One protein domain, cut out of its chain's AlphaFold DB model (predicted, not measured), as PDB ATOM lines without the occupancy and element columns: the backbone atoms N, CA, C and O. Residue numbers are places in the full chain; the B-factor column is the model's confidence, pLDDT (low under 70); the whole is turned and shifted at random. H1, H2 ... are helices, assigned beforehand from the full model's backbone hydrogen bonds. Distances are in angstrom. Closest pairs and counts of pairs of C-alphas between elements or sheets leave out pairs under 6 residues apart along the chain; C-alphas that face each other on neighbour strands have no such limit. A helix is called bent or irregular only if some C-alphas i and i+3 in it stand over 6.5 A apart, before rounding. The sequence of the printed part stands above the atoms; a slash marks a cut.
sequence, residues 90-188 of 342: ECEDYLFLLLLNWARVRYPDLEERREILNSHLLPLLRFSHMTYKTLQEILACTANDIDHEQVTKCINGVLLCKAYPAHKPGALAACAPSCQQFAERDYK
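This is residues 90 to 188 of the 342 residues of the protein "BACK domain-containing protein" of Aegilops tauschii subsp. strangulata (UniProt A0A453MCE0). Two helical hairpins, H3 with H4 and H1 with H2, are set side by side but shifted along the longest axis, with few contacts between them; H4 and H3 have their centres nearest the middle. The short helix H5 lies beyond H4 and touches no helix, and residues 175 to 188, with no named element, run back until the last printed C-alpha is 4.7 A from the first. The printed part has 99 residues with five named helices, in the order H1, H2, H3, H4, H5, and no named strand; the class is all helix. It is compact, with a radius of gyration of the C-alphas of 13.9 A, and spans 44 by 31 by 22 A.

H4, the longest helix by residues, has residues 148 to 163 and measures 21.5 A from C-alpha 148 at (159.067, 166.366, 152.241) to C-alpha 163. H3 has residues 132 to 139, 10.6 A long. H2 has residues 110 to 124 and measures 20.4 A; it is irregular, with C-alphas 119 and 122 7.1 A apart. H1 has residues 92 to 106 and measures 20.8 A, from C-alpha 92 at (154.348, 154.776, 137.461). H5 has residues 170 to 174, 8.7 A long, ending at C-alpha 174 at (144.574, 176.408, 141.515); it is neither bent nor irregular, but only just: C-alphas 171 and 174 are 6.5 A apart.

H4 and H3 form a helical hairpin; they touch, and their closest C-alphas, of Thr 152 and Leu 139, are 6.3 A apart. They run opposite ways at a shallow tilt of 18 degrees. H4 and H2 are close but not clearly touching, with the C-alphas of Val 151 and Asn 118 closest at 7.8 A; they run the same way at a shallow tilt of 30 degrees. H1 and H3 are close but not clearly touching, with the C-alphas of Asp 93 and Thr 134 closest at 6.4 A. H1 and H2 form the other hairpin: H1 touches H2 with residues 99 to 104 alone, the closest C-alphas, of Ala 103 and Arg 113, being 6.2 A apart. They run opposite ways at a shallow tilt of 29 degrees. H1 and H4 are apart, as are H4 and H5. Every O i to N i+4 pair is within hydrogen-bond range in H1, H3 and H4; the count is 8 of 11 in H2 and 0 of 1 in H5, where 1 of 2 O i to N i+3 pairs is within range.

The two C-alphas farthest apart, of Pro 108 and Ala 166, are 44.0 A apart. The printed part has no cut, and no link is long; that from H1 to H2 is tight. The mean pLDDT of the printed part is 74.9, and residues 141 to 145, residue 150 and residues 165 to 184 are under 70.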
ATOM      1  N   GLU A  90     154.672 149.387 132.912       79.00
ATOM      2  CA  GLU A  90     153.646 148.644 133.643       79.00
ATOM      3  C   GLU A  90     152.784 149.583 134.499       79.00
ATOM      4  O   GLU A  90     151.570 149.621 134.315       79.00
ATOM      5  N   CYS A  91     153.412 150.402 135.346       83.19
ATOM      6  CA  CYS A  91     152.793 151.515 136.071       83.19
ATOM      7  C   CYS A  91     153.855 152.547 136.505       83.19
ATOM      8  O   CYS A  91     155.058 152.290 136.394       83.19
ATOM      9  N   GLU A  92     153.431 153.714 137.002       88.00
ATOM     10  CA  GLU A  92     154.348 154.776 137.461       88.00
ATOM     11  C   GLU A  92     155.210 154.360 138.667       88.00
ATOM     12  O   GLU A  92     156.310 154.890 138.828       88.00
ATOM     13  N   ASP A  93     154.772 153.388 139.474       85.81
ATOM     14  CA  ASP A  93     155.527 152.908 140.640       85.81
ATOM     15  C   ASP A  93     156.913 152.374 140.230       85.81
ATOM     16  O   ASP A  93     157.924 152.672 140.872       85.81
ATOM     17  N   TYR A  94     156.996 151.656 139.100       85.69
ATOM     18  CA  TYR A  94     158.269 151.156 138.570       85.69
ATOM     19  C   TYR A  94     159.177 152.278 138.059       85.69
ATOM     20  O   TYR A  94     160.396 152.194 138.215       85.69
ATOM     21  N   LEU A  95     158.606 153.344 137.479       89.25
ATOM     22  CA  LEU A  95     159.387 154.520 137.079       89.25
ATOM     23  C   LEU A  95     159.973 155.214 138.305       89.25
ATOM     24  O   LEU A  95     161.155 155.544 138.300       89.25
ATOM     25  N   PHE A  96     159.182 155.385 139.367       88.19
ATOM     26  CA  PHE A  96     159.664 155.971 140.612       88.19
ATOM     27  C   PHE A  96     160.855 155.192 141.186       88.19
ATOM     28  O   PHE A  96     161.908 155.780 141.438       88.19
ATOM     29  N   LEU A  97     160.733 153.868 141.322       87.00
ATOM     30  CA  LEU A  97     161.818 153.036 141.852       87.00
ATOM     31  C   LEU A  97     163.061 153.042 140.960       87.00
ATOM     32  O   LEU A  97     164.184 153.110 141.467       87.00
ATOM     33  N   LEU A  98     162.881 152.991 139.636       89.19
ATOM     34  CA  LEU A  98     163.989 153.070 138.688       89.19
ATOM     35  C   LEU A  98     164.766 154.380 138.857       89.19
ATOM     36  O   LEU A  98     165.995 154.361 138.910       89.19
ATOM     37  N   LEU A  99     164.056 155.505 138.967       89.62
ATOM     38  CA  LEU A  99     164.658 156.831 139.099       89.62
ATOM     39  C   LEU A  99     165.321 157.040 140.452       89.62
ATOM     40  O   LEU A  99     166.408 157.610 140.507       89.62
ATOM     41  N   LEU A 100     164.713 156.543 141.528       87.38
ATOM     42  CA  LEU A 100     165.310 156.589 142.857       87.38
ATOM     43  C   LEU A 100     166.647 155.835 142.877       87.38
ATOM     44  O   LEU A 100     167.652 156.356 143.360       87.38
ATOM     45  N   ASN A 101     166.685 154.636 142.292       88.44
ATOM     46  CA  ASN A 101     167.913 153.851 142.182       88.44
ATOM     47  C   ASN A 101     168.943 154.520 141.263       88.44
ATOM     48  O   ASN A 101     170.119 154.596 141.616       88.44
ATOM     49  N   TRP A 102     168.514 155.052 140.117       91.31
ATOM     50  CA  TRP A 102     169.386 155.795 139.208       91.31
ATOM     51  C   TRP A 102     170.032 157.003 139.895       91.31
ATOM     52  O   TRP A 102     171.249 157.171 139.816       91.31
ATOM     53  N   ALA A 103     169.245 157.804 140.618       89.62
ATOM     54  CA  ALA A 103     169.733 158.993 141.303       89.62
ATOM     55  C   ALA A 103     170.749 158.633 142.394       89.62
ATOM     56  O   ALA A 103     171.776 159.292 142.509       89.62
ATOM     57  N   ARG A 104     170.524 157.541 143.137       87.94
ATOM     58  CA  ARG A 104     171.476 157.028 144.139       87.94
ATOM     59  C   ARG A 104     172.802 156.572 143.538       87.94
ATOM     60  O   ARG A 104     173.840 156.763 144.160       87.94
ATOM     61  N   VAL A 105     172.777 155.978 142.345       89.69
ATOM     62  CA  VAL A 105     173.993 155.530 141.647       89.69
ATOM     63  C   VAL A 105     174.752 156.709 141.033       89.69
ATOM     64  O   VAL A 105     175.978 156.735 141.076       89.69
ATOM     65  N   ARG A 106     174.041 157.679 140.444       88.25
ATOM     66  CA  ARG A 106     174.644 158.818 139.729       88.25
ATOM     67  C   ARG A 106     175.089 159.956 140.640       88.25
ATOM     68  O   ARG A 106     176.070 160.611 140.309       88.25
ATOM     69  N   TYR A 107     174.390 160.163 141.750       89.38
ATOM     70  CA  TYR A 107     174.627 161.245 142.702       89.38
ATOM     71  C   TYR A 107     174.824 160.648 144.106       89.38
ATOM     72  O   TYR A 107     173.859 160.460 144.860       89.38
ATOM     73  N   PRO A 108     176.074 160.276 144.455       87.50
ATOM     74  CA  PRO A 108     176.396 159.773 145.787       87.50
ATOM     75  C   PRO A 108     176.183 160.835 146.872       87.50
ATOM     76  O   PRO A 108     175.779 160.484 147.982       87.50
ATOM     77  N   ASP A 109     176.422 162.108 146.534       90.00
ATOM     78  CA  ASP A 109     176.160 163.249 147.408       90.00
ATOM     79  C   ASP A 109     174.658 163.416 147.661       90.00
ATOM     80  O   ASP A 109     173.840 163.361 146.741       90.00
ATOM     81  N   LEU A 110     174.292 163.581 148.932       85.88
ATOM     82  CA  LEU A 110     172.897 163.582 149.357       85.88
ATOM     83  C   LEU A 110     172.172 164.878 148.986       85.88
ATOM     84  O   LEU A 110     171.015 164.818 148.574       85.88
ATOM     85  N   GLU A 111     172.833 166.028 149.104       86.62
ATOM     86  CA  GLU A 111     172.215 167.324 148.816       86.62
ATOM     87  C   GLU A 111     172.019 167.503 147.310       86.62
ATOM     88  O   GLU A 111     170.929 167.871 146.871       86.62
ATOM     89  N   GLU A 112     173.025 167.142 146.505       88.44
ATOM     90  CA  GLU A 112     172.898 167.118 145.047       88.44
ATOM     91  C   GLU A 112     171.805 166.133 144.615       88.44
ATOM     92  O   GLU A 112     170.909 166.486 143.850       88.44
ATOM     93  N   ARG A 113     171.794 164.909 145.161       90.25
ATOM     94  CA  ARG A 113     170.745 163.925 144.854       90.25
ATOM     95  C   ARG A 113     169.350 164.449 145.186       90.25
ATOM     96  O   ARG A 113     168.420 164.232 144.403       90.25
ATOM     97  N   ARG A 114     169.195 165.117 146.330       85.44
ATOM     98  CA  ARG A 114     167.925 165.699 146.767       85.44
ATOM     99  C   ARG A 114     167.484 166.804 145.815       85.44
ATOM    100  O   ARG A 114     166.330 166.805 145.395       85.44
ATOM    101  N   GLU A 115     168.378 167.704 145.431       86.62
ATOM    102  CA  GLU A 115     168.082 168.758 144.455       86.62
ATOM    103  C   GLU A 115     167.574 168.156 143.135       86.62
ATOM    104  O   GLU A 115     166.475 168.477 142.679       86.62
ATOM    105  N   ILE A 116     168.292 167.166 142.603       87.81
ATOM    106  CA  ILE A 116     167.953 166.509 141.338       87.81
ATOM    107  C   ILE A 116     166.614 165.760 141.426       87.81
ATOM    108  O   ILE A 116     165.789 165.831 140.511       87.81
ATOM    109  N   LEU A 117     166.345 165.032 142.510       86.06
ATOM    110  CA  LEU A 117     165.075 164.319 142.649       86.06
ATOM    111  C   LEU A 117     163.897 165.298 142.713       86.06
ATOM    112  O   LEU A 117     162.949 165.159 141.936       86.06
ATOM    113  N   ASN A 118     163.969 166.311 143.576       82.62
ATOM    114  CA  ASN A 118     162.837 167.198 143.854       82.62
ATOM    115  C   ASN A 118     162.582 168.218 142.741       82.62
ATOM    116  O   ASN A 118     161.436 168.391 142.325       82.62
ATOM    117  N   SER A 119     163.628 168.860 142.218       82.25
ATOM    118  CA  SER A 119     163.492 169.928 141.219       82.25
ATOM    119  C   SER A 119     163.233 169.399 139.810       82.25
ATOM    120  O   SER A 119     162.753 170.131 138.938       82.25
ATOM    121  N   HIS A 120     163.618 168.150 139.530       84.44
ATOM    122  CA  HIS A 120     163.784 167.694 138.152       84.44
ATOM    123  C   HIS A 120     163.123 166.367 137.807       84.44
ATOM    124  O   HIS A 120     162.672 166.226 136.671       84.44
ATOM    125  N   LEU A 121     163.069 165.405 138.729       86.25
ATOM    126  CA  LEU A 121     162.540 164.071 138.435       86.25
ATOM    127  C   LEU A 121     161.114 163.879 138.944       86.25
ATOM    128  O   LEU A 121     160.241 163.479 138.175       86.25
ATOM    129  N   LEU A 122     160.856 164.203 140.212       84.50
ATOM    130  CA  LEU A 122     159.538 164.052 140.830       84.50
ATOM    131  C   LEU A 122     158.422 164.819 140.097       84.50
ATOM    132  O   LEU A 122     157.348 164.243 139.934       84.50
ATOM    133  N   PRO A 123     158.633 166.047 139.577       84.12
ATOM    134  CA  PRO A 123     157.596 166.751 138.821       84.12
ATOM    135  C   PRO A 123     157.189 166.061 137.509       84.12
ATOM    136  O   PRO A 123     156.103 166.321 136.999       84.12
ATOM    137  N   LEU A 124     158.050 165.195 136.958       84.44
ATOM    138  CA  LEU A 124     157.788 164.452 135.719       84.44
ATOM    139  C   LEU A 124     157.046 163.131 135.960       84.44
ATOM    140  O   LEU A 124     156.518 162.536 135.015       84.44
ATOM    141  N   LEU A 125     157.013 162.664 137.209       86.50
ATOM    142  CA  LEU A 125     156.268 161.477 137.609       86.50
ATOM    143  C   LEU A 125     154.792 161.808 137.803       86.50
ATOM    144  O   LEU A 125     154.411 162.863 138.316       86.50
ATOM    145  N   ARG A 126     153.930 160.870 137.410       86.00
ATOM    146  CA  ARG A 126     152.481 161.070 137.481       86.00
ATOM    147  C   ARG A 126     151.937 160.437 138.743       86.00
ATOM    148  O   ARG A 126     151.378 159.348 138.711       86.00
ATOM    149  N   PHE A 127     152.062 161.147 139.865       83.00
ATOM    150  CA  PHE A 127     151.567 160.682 141.169       83.00
ATOM    151  C   PHE A 127     150.095 160.238 141.134       83.00
ATOM    152  O   PHE A 127     149.703 159.327 141.862       83.00
ATOM    153  N   SER A 128     149.269 160.834 140.262       79.81
ATOM    154  CA  SER A 128     147.866 160.431 140.099       79.81
ATOM    155  C   SER A 128     147.684 158.995 139.590       79.81
ATOM    156  O   SER A 128     146.677 158.365 139.908       79.81
ATOM    157  N   HIS A 129     148.685 158.436 138.915       80.94
ATOM    158  CA  HIS A 129     148.690 157.075 138.372       80.94
ATOM    159  C   HIS A 129     149.559 156.104 139.188       80.94
ATOM    160  O   HIS A 129     149.753 154.964 138.782       80.94
ATOM    161  N   MET A 130     150.066 156.527 140.353       84.19
ATOM    162  CA  MET A 130     150.774 155.648 141.296       84.19
ATOM    163  C   MET A 130     149.827 154.944 142.266       84.19
ATOM    164  O   MET A 130     148.730 155.438 142.566       84.19
ATOM    165  N   THR A 131     150.255 153.809 142.817       81.62
ATOM    166  CA  THR A 131     149.481 153.115 143.852       81.62
ATOM    167  C   THR A 131     149.496 153.875 145.177       81.62
ATOM    168  O   THR A 131     150.418 154.627 145.493       81.62
ATOM    169  N   TYR A 132     148.449 153.673 145.986       79.88
ATOM    170  CA  TYR A 132     148.341 154.303 147.305       79.88
ATOM    171  C   TYR A 132     149.551 153.982 148.190       79.88
ATOM    172  O   TYR A 132     150.094 154.876 148.830       79.88
ATOM    173  N   LYS A 133     150.025 152.729 148.157       79.06
ATOM    174  CA  LYS A 133     151.200 152.301 148.916       79.06
ATOM    175  C   LYS A 133     152.459 153.043 148.477       79.06
ATOM    176  O   LYS A 133     153.157 153.552 149.341       79.06
ATOM    177  N   THR A 134     152.749 153.148 147.180       82.62
ATOM    178  CA  THR A 134     153.943 153.879 146.720       82.62
ATOM    179  C   THR A 134     153.876 155.353 147.107       82.62
ATOM    180  O   THR A 134     154.863 155.906 147.577       82.62
ATOM    181  N   LEU A 135     152.700 155.981 147.018       84.56
ATOM    182  CA  LEU A 135     152.505 157.347 147.510       84.56
ATOM    183  C   LEU A 135     152.761 157.461 149.020       84.56
ATOM    184  O   LEU A 135     153.432 158.391 149.456       84.56
ATOM    185  N   GLN A 136     152.277 156.506 149.820       81.31
ATOM    186  CA  GLN A 136     152.575 156.445 151.252       81.31
ATOM    187  C   GLN A 136     154.059 156.201 151.528       81.31
ATOM    188  O   GLN A 136     154.595 156.797 152.451       81.31
ATOM    189  N   GLU A 137     154.737 155.363 150.746       79.44
ATOM    190  CA  GLU A 137     156.173 155.109 150.881       79.44
ATOM    191  C   GLU A 137     156.996 156.351 150.550       79.44
ATOM    192  O   GLU A 137     157.964 156.627 151.248       79.44
ATOM    193  N   ILE A 138     156.588 157.138 149.552       81.06
ATOM    194  CA  ILE A 138     157.210 158.432 149.250       81.06
ATOM    195  C   ILE A 138     157.024 159.404 150.425       81.06
ATOM    196  O   ILE A 138     157.970 160.085 150.809       81.06
ATOM    197  N   LEU A 139     155.830 159.448 151.027       79.75
ATOM    198  CA  LEU A 139     155.562 160.280 152.208       79.75
ATOM    199  C   LEU A 139     156.342 159.814 153.444       79.75
ATOM    200  O   LEU A 139     156.844 160.637 154.204       79.75
ATOM    201  N   ALA A 140     156.433 158.499 153.638       74.19
ATOM    202  CA  ALA A 140     157.091 157.854 154.768       74.19
ATOM    203  C   ALA A 140     158.600 157.667 154.560       74.19
ATOM    204  O   ALA A 140     159.260 157.103 155.433       74.19
ATOM    205  N   CYS A 141     159.145 158.078 153.411       67.12
ATOM    206  CA  CYS A 141     160.532 157.837 153.041       67.12
ATOM    207  C   CYS A 141     161.458 158.527 154.053       67.12
ATOM    208  O   CYS A 141     161.670 159.726 153.995       67.12
ATOM    209  N   THR A 142     162.017 157.768 154.992       55.19
ATOM    210  CA  THR A 142     162.927 158.270 156.039       55.19
ATOM    211  C   THR A 142     164.348 158.496 155.535       55.19
ATOM    212  O   THR A 142     165.185 159.052 156.242       55.19
ATOM    213  N   ALA A 143     164.646 158.041 154.316       57.56
ATOM    214  CA  ALA A 143     165.863 158.421 153.627       57.56
ATOM    215  C   ALA A 143     165.746 159.906 153.273       57.56
ATOM    216  O   ALA A 143     164.820 160.279 152.557       57.56
ATOM    217  N   ASN A 144     166.697 160.727 153.729       65.50
ATOM    218  CA  ASN A 144     166.785 162.178 153.482       65.50
ATOM    219  C   ASN A 144     166.958 162.557 151.984       65.50
ATOM    220  O   ASN A 144     167.462 163.627 151.660       65.50
ATOM    221  N   ASP A 145     166.573 161.670 151.066       68.50
ATOM    222  CA  ASP A 145     166.660 161.799 149.615       68.50
ATOM    223  C   ASP A 145     165.592 162.756 149.047       68.50
ATOM    224  O   ASP A 145     165.749 163.255 147.934       68.50
ATOM    225  N   ILE A 146     164.490 163.000 149.770       73.38
ATOM    226  CA  ILE A 146     163.311 163.724 149.264       73.38
ATOM    227  C   ILE A 146     163.001 164.934 150.150       73.38
ATOM    228  O   ILE A 146     163.074 164.869 151.374       73.38
ATOM    229  N   ASP A 147     162.646 166.058 149.524       71.31
ATOM    230  CA  ASP A 147     162.166 167.235 150.232       71.31
ATOM    231  C   ASP A 147     160.677 167.080 150.551       71.31
ATOM    232  O   ASP A 147     159.804 167.168 149.682       71.31
ATOM    233  N   HIS A 148     160.388 166.805 151.819       70.56
ATOM    234  CA  HIS A 148     159.067 166.366 152.241       70.56
ATOM    235  C   HIS A 148     157.979 167.422 152.057       70.56
ATOM    236  O   HIS A 148     156.839 167.050 151.794       70.56
ATOM    237  N   GLU A 149     158.266 168.719 152.166       74.50
ATOM    238  CA  GLU A 149     157.204 169.731 152.235       74.50
ATOM    239  C   GLU A 149     156.417 169.858 150.917       74.50
ATOM    240  O   GLU A 149     155.186 169.729 150.891       74.50
ATOM    241  N   GLN A 150     157.120 170.048 149.796       69.00
ATOM    242  CA  GLN A 150     156.485 170.240 148.488       69.00
ATOM    243  C   GLN A 150     155.852 168.950 147.958       69.00
ATOM    244  O   GLN A 150     154.727 168.960 147.447       69.00
ATOM    245  N   VAL A 151     156.551 167.825 148.124       76.81
ATOM    246  CA  VAL A 151     156.082 166.510 147.678       76.81
ATOM    247  C   VAL A 151     154.835 166.097 148.459       76.81
ATOM    248  O   VAL A 151     153.852 165.666 147.855       76.81
ATOM    249  N   THR A 152     154.808 166.333 149.775       79.06
ATOM    250  CA  THR A 152     153.642 166.031 150.618       79.06
ATOM    251  C   THR A 152     152.412 166.816 150.185       79.06
ATOM    252  O   THR A 152     151.324 166.250 150.086       79.06
ATOM    253  N   LYS A 153     152.563 168.104 149.855       80.62
ATOM    254  CA  LYS A 153     151.447 168.922 149.364       80.62
ATOM    255  C   LYS A 153     150.867 168.374 148.055       80.62
ATOM    256  O   LYS A 153     149.645 168.265 147.935       80.62
ATOM    257  N   CYS A 154     151.726 168.001 147.103       75.88
ATOM    258  CA  CYS A 154     151.310 167.388 145.838       75.88
ATOM    259  C   CYS A 154     150.596 166.047 146.058       75.88
ATOM    260  O   CYS A 154     149.484 165.850 145.564       75.88
ATOM    261  N   ILE A 155     151.198 165.144 146.837       81.75
ATOM    262  CA  ILE A 155     150.636 163.815 147.100       81.75
ATOM    263  C   ILE A 155     149.296 163.925 147.829       81.75
ATOM    264  O   ILE A 155     148.337 163.274 147.426       81.75
ATOM    265  N   ASN A 156     149.176 164.794 148.835       80.25
ATOM    266  CA  ASN A 156     147.914 164.998 149.548       80.25
ATOM    267  C   ASN A 156     146.797 165.482 148.613       80.25
ATOM    268  O   ASN A 156     145.672 164.984 148.694       80.25
ATOM    269  N   GLY A 157     147.101 166.397 147.685       78.69
ATOM    270  CA  GLY A 157     146.148 166.830 146.659       78.69
ATOM    271  C   GLY A 157     145.684 165.677 145.763       78.69
ATOM    272  O   GLY A 157     144.486 165.522 145.512       78.69
ATOM    273  N   VAL A 158     146.614 164.819 145.337       80.81
ATOM    274  CA  VAL A 158     146.313 163.623 144.536       80.81
ATOM    275  C   VAL A 158     145.464 162.614 145.314       80.81
ATOM    276  O   VAL A 158     144.474 162.108 144.785       80.81
ATOM    277  N   LEU A 159     145.811 162.334 146.570       80.56
ATOM    278  CA  LEU A 159     145.087 161.392 147.424       80.56
ATOM    279  C   LEU A 159     143.644 161.842 147.672       80.56
ATOM    280  O   LEU A 159     142.726 161.026 147.573       80.56
ATOM    281  N   LEU A 160     143.425 163.138 147.907       77.75
ATOM    282  CA  LEU A 160     142.084 163.713 148.032       77.75
ATOM    283  C   LEU A 160     141.260 163.518 146.752       77.75
ATOM    284  O   LEU A 160     140.099 163.113 146.827       77.75
ATOM    285  N   CYS A 161     141.864 163.730 145.576       73.12
ATOM    286  CA  CYS A 161     141.198 163.490 144.292       73.12
ATOM    287  C   CYS A 161     140.817 162.017 144.098       73.12
ATOM    288  O   CYS A 161     139.740 161.727 143.574       73.12
ATOM    289  N   LYS A 162     141.685 161.084 144.515       76.00
ATOM    290  CA  LYS A 162     141.407 159.640 144.444       76.00
ATOM    291  C   LYS A 162     140.282 159.221 145.390       76.00
ATOM    292  O   LYS A 162     139.471 158.380 145.014       76.00
ATOM    293  N   ALA A 163     140.222 159.805 146.587       74.62
ATOM    294  CA  ALA A 163     139.195 159.497 147.581       74.62
ATOM    295  C   ALA A 163     137.807 160.032 147.186       74.62
ATOM    296  O   ALA A 163     136.799 159.372 147.436       74.62
ATOM    297  N   TYR A 164     137.749 161.197 146.533       70.75
ATOM    298  CA  TYR A 164     136.494 161.885 146.210       70.75
ATOM    299  C   TYR A 164     136.363 162.218 144.713       70.75
ATOM    300  O   TYR A 164     136.290 163.389 144.341       70.75
ATOM    301  N   PRO A 165     136.250 161.217 143.819       65.12
ATOM    302  CA  PRO A 165     136.215 161.444 142.371       65.12
ATOM    303  C   PRO A 165     134.959 162.191 141.887       65.12
ATOM    304  O   PRO A 165     135.004 162.851 140.850       65.12
ATOM    305  N   ALA A 166     133.842 162.100 142.622       54.56
ATOM    306  CA  ALA A 166     132.595 162.815 142.323       54.56
ATOM    307  C   ALA A 166     132.660 164.304 142.704       54.56
ATOM    308  O   ALA A 166     131.991 165.139 142.099       54.56
ATOM    309  N   HIS A 167     133.516 164.645 143.667       50.88
ATOM    310  CA  HIS A 167     133.880 166.015 143.984       50.88
ATOM    311  C   HIS A 167     135.177 166.334 143.246       50.88
ATOM    312  O   HIS A 167     136.217 166.535 143.863       50.88
ATOM    313  N   LYS A 168     135.116 166.408 141.914       52.47
ATOM    314  CA  LYS A 168     136.059 167.227 141.144       52.47
ATOM    315  C   LYS A 168     135.508 168.656 141.105       52.47
ATOM    316  O   LYS A 168     134.917 169.028 140.092       52.47
ATOM    317  N   PRO A 169     135.600 169.483 142.168       42.16
ATOM    318  CA  PRO A 169     135.304 170.884 141.985       42.16
ATOM    319  C   PRO A 169     136.359 171.444 141.032       42.16
ATOM    320  O   PRO A 169     137.559 171.207 141.195       42.16
ATOM    321  N   GLY A 170     135.919 172.289 140.102       46.84
ATOM    322  CA  GLY A 170     136.787 173.209 139.361       46.84
ATOM    323  C   GLY A 170     137.654 174.121 140.253       46.84
ATOM    324  O   GLY A 170     138.383 174.954 139.735       46.84
ATOM    325  N   ALA A 171     137.623 173.956 141.581       41.56
ATOM    326  CA  ALA A 171     138.455 174.637 142.566       41.56
ATOM    327  C   ALA A 171     139.893 174.085 142.684       41.56
ATOM    328  O   ALA A 171     140.753 174.774 143.223       41.56
ATOM    329  N   LEU A 172     140.203 172.898 142.141       44.94
ATOM    330  CA  LEU A 172     141.596 172.418 142.022       44.94
ATOM    331  C   LEU A 172     142.306 172.910 140.748       44.94
ATOM    332  O   LEU A 172     143.468 172.585 140.528       44.94
ATOM    333  N   ALA A 173     141.662 173.788 139.972       40.69
ATOM    334  CA  ALA A 173     142.322 174.593 138.944       40.69
ATOM    335  C   ALA A 173     143.393 175.549 139.521       40.69
ATOM    336  O   ALA A 173     144.178 176.106 138.763       40.69
ATOM    337  N   ALA A 174     143.470 175.714 140.849       42.66
ATOM    338  CA  ALA A 174     144.574 176.408 141.515       42.66
ATOM    339  C   ALA A 174     145.846 175.541 141.669       42.66
ATOM    340  O   ALA A 174     146.928 176.082 141.890       42.66
ATOM    341  N   CYS A 175     145.766 174.214 141.489       42.41
ATOM    342  CA  CYS A 175     146.931 173.332 141.331       42.41
ATOM    343  C   CYS A 175     147.364 173.291 139.855       42.41
ATOM    344  O   CYS A 175     147.493 172.235 139.241       42.41
ATOM    345  N   ALA A 176     147.571 174.475 139.282       36.53
ATOM    346  CA  ALA A 176     147.810 174.692 137.862       36.53
ATOM    347  C   ALA A 176     149.191 174.294 137.282       36.53
ATOM    348  O   ALA A 176     149.341 174.503 136.078       36.53
ATOM    349  N   PRO A 177     150.209 173.721 137.977       36.97
ATOM    350  CA  PRO A 177     151.469 173.444 137.294       36.97
ATOM    351  C   PRO A 177     151.603 172.029 136.706       36.97
ATOM    352  O   PRO A 177     152.732 171.631 136.454       36.97
ATOM    353  N   SER A 178     150.544 171.240 136.449       49.03
ATOM    354  CA  SER A 178     150.694 170.074 135.544       49.03
ATOM    355  C   SER A 178     149.386 169.423 135.061       49.03
ATOM    356  O   SER A 178     148.895 168.452 135.632       49.03
ATOM    357  N   CYS A 179     148.907 169.801 133.869       51.41
ATOM    358  CA  CYS A 179     148.071 168.891 133.061       51.41
ATOM    359  C   CYS A 179     148.750 167.517 132.849       51.41
ATOM    360  O   CYS A 179     148.076 166.510 132.653       51.41
ATOM    361  N   GLN A 180     150.086 167.459 132.933       58.59
ATOM    362  CA  GLN A 180     150.875 166.236 132.794       58.59
ATOM    363  C   GLN A 180     150.707 165.234 133.943       58.59
ATOM    364  O   GLN A 180     150.877 164.044 133.695       58.59
ATOM    365  N   GLN A 181     150.348 165.653 135.166       64.19
ATOM    366  CA  GLN A 181     150.198 164.715 136.288       64.19
ATOM    367  C   GLN A 181     149.004 163.780 136.123       64.19
ATOM    368  O   GLN A 181     149.013 162.701 136.710       64.19
ATOM    369  N   PHE A 182     148.000 164.181 135.341       60.34
ATOM    370  CA  PHE A 182     146.784 163.405 135.091       60.34
ATOM    371  C   PHE A 182     146.760 162.755 133.706       60.34
ATOM    372  O   PHE A 182     145.943 161.866 133.475       60.34
ATOM    373  N   ALA A 183     147.653 163.155 132.796       64.94
ATOM    374  CA  ALA A 183     147.773 162.537 131.482       64.94
ATOM    375  C   ALA A 183     148.177 161.060 131.615       64.94
ATOM    376  O   ALA A 183     149.175 160.735 132.255       64.94
ATOM    377  N   GLU A 184     147.414 160.151 131.019       69.94
ATOM    378  CA  GLU A 184     147.761 158.729 131.033       69.94
ATOM    379  C   GLU A 184     148.953 158.458 130.104       69.94
ATOM    380  O   GLU A 184     149.085 159.039 129.027       69.94
ATOM    381  N   ARG A 185     149.880 157.620 130.577       76.88
ATOM    382  CA  ARG A 185     150.924 156.993 129.752       76.88
ATOM    383  C   ARG A 185     150.303 155.743 129.121       76.88
ATOM    384  O   ARG A 185     149.225 155.323 129.544       76.88
ATOM    385  N   ASP A 186     150.987 155.116 128.170       70.31
ATOM    386  CA  ASP A 186     150.556 153.806 127.659       70.31
ATOM    387  C   ASP A 186     150.842 152.693 128.692       70.31
ATOM    388  O   ASP A 186     151.822 151.943 128.605       70.31
ATOM    389  N   TYR A 187     150.032 152.664 129.758       76.31
ATOM    390  CA  TYR A 187     150.175 151.734 130.872       76.31
ATOM    391  C   TYR A 187     149.721 150.333 130.467       76.31
ATOM    392  O   TYR A 187     148.592 150.125 130.026       76.31
ATOM    393  N   LYS A 188     150.575 149.332 130.705       71.31
ATOM    394  CA  LYS A 188     150.208 147.927 130.454       71.31
ATOM    395  C   LYS A 188     149.201 147.397 131.472       71.31
ATOM    396  O   LYS A 188     148.496 146.429 131.185       71.31
TER     397      LYS A 188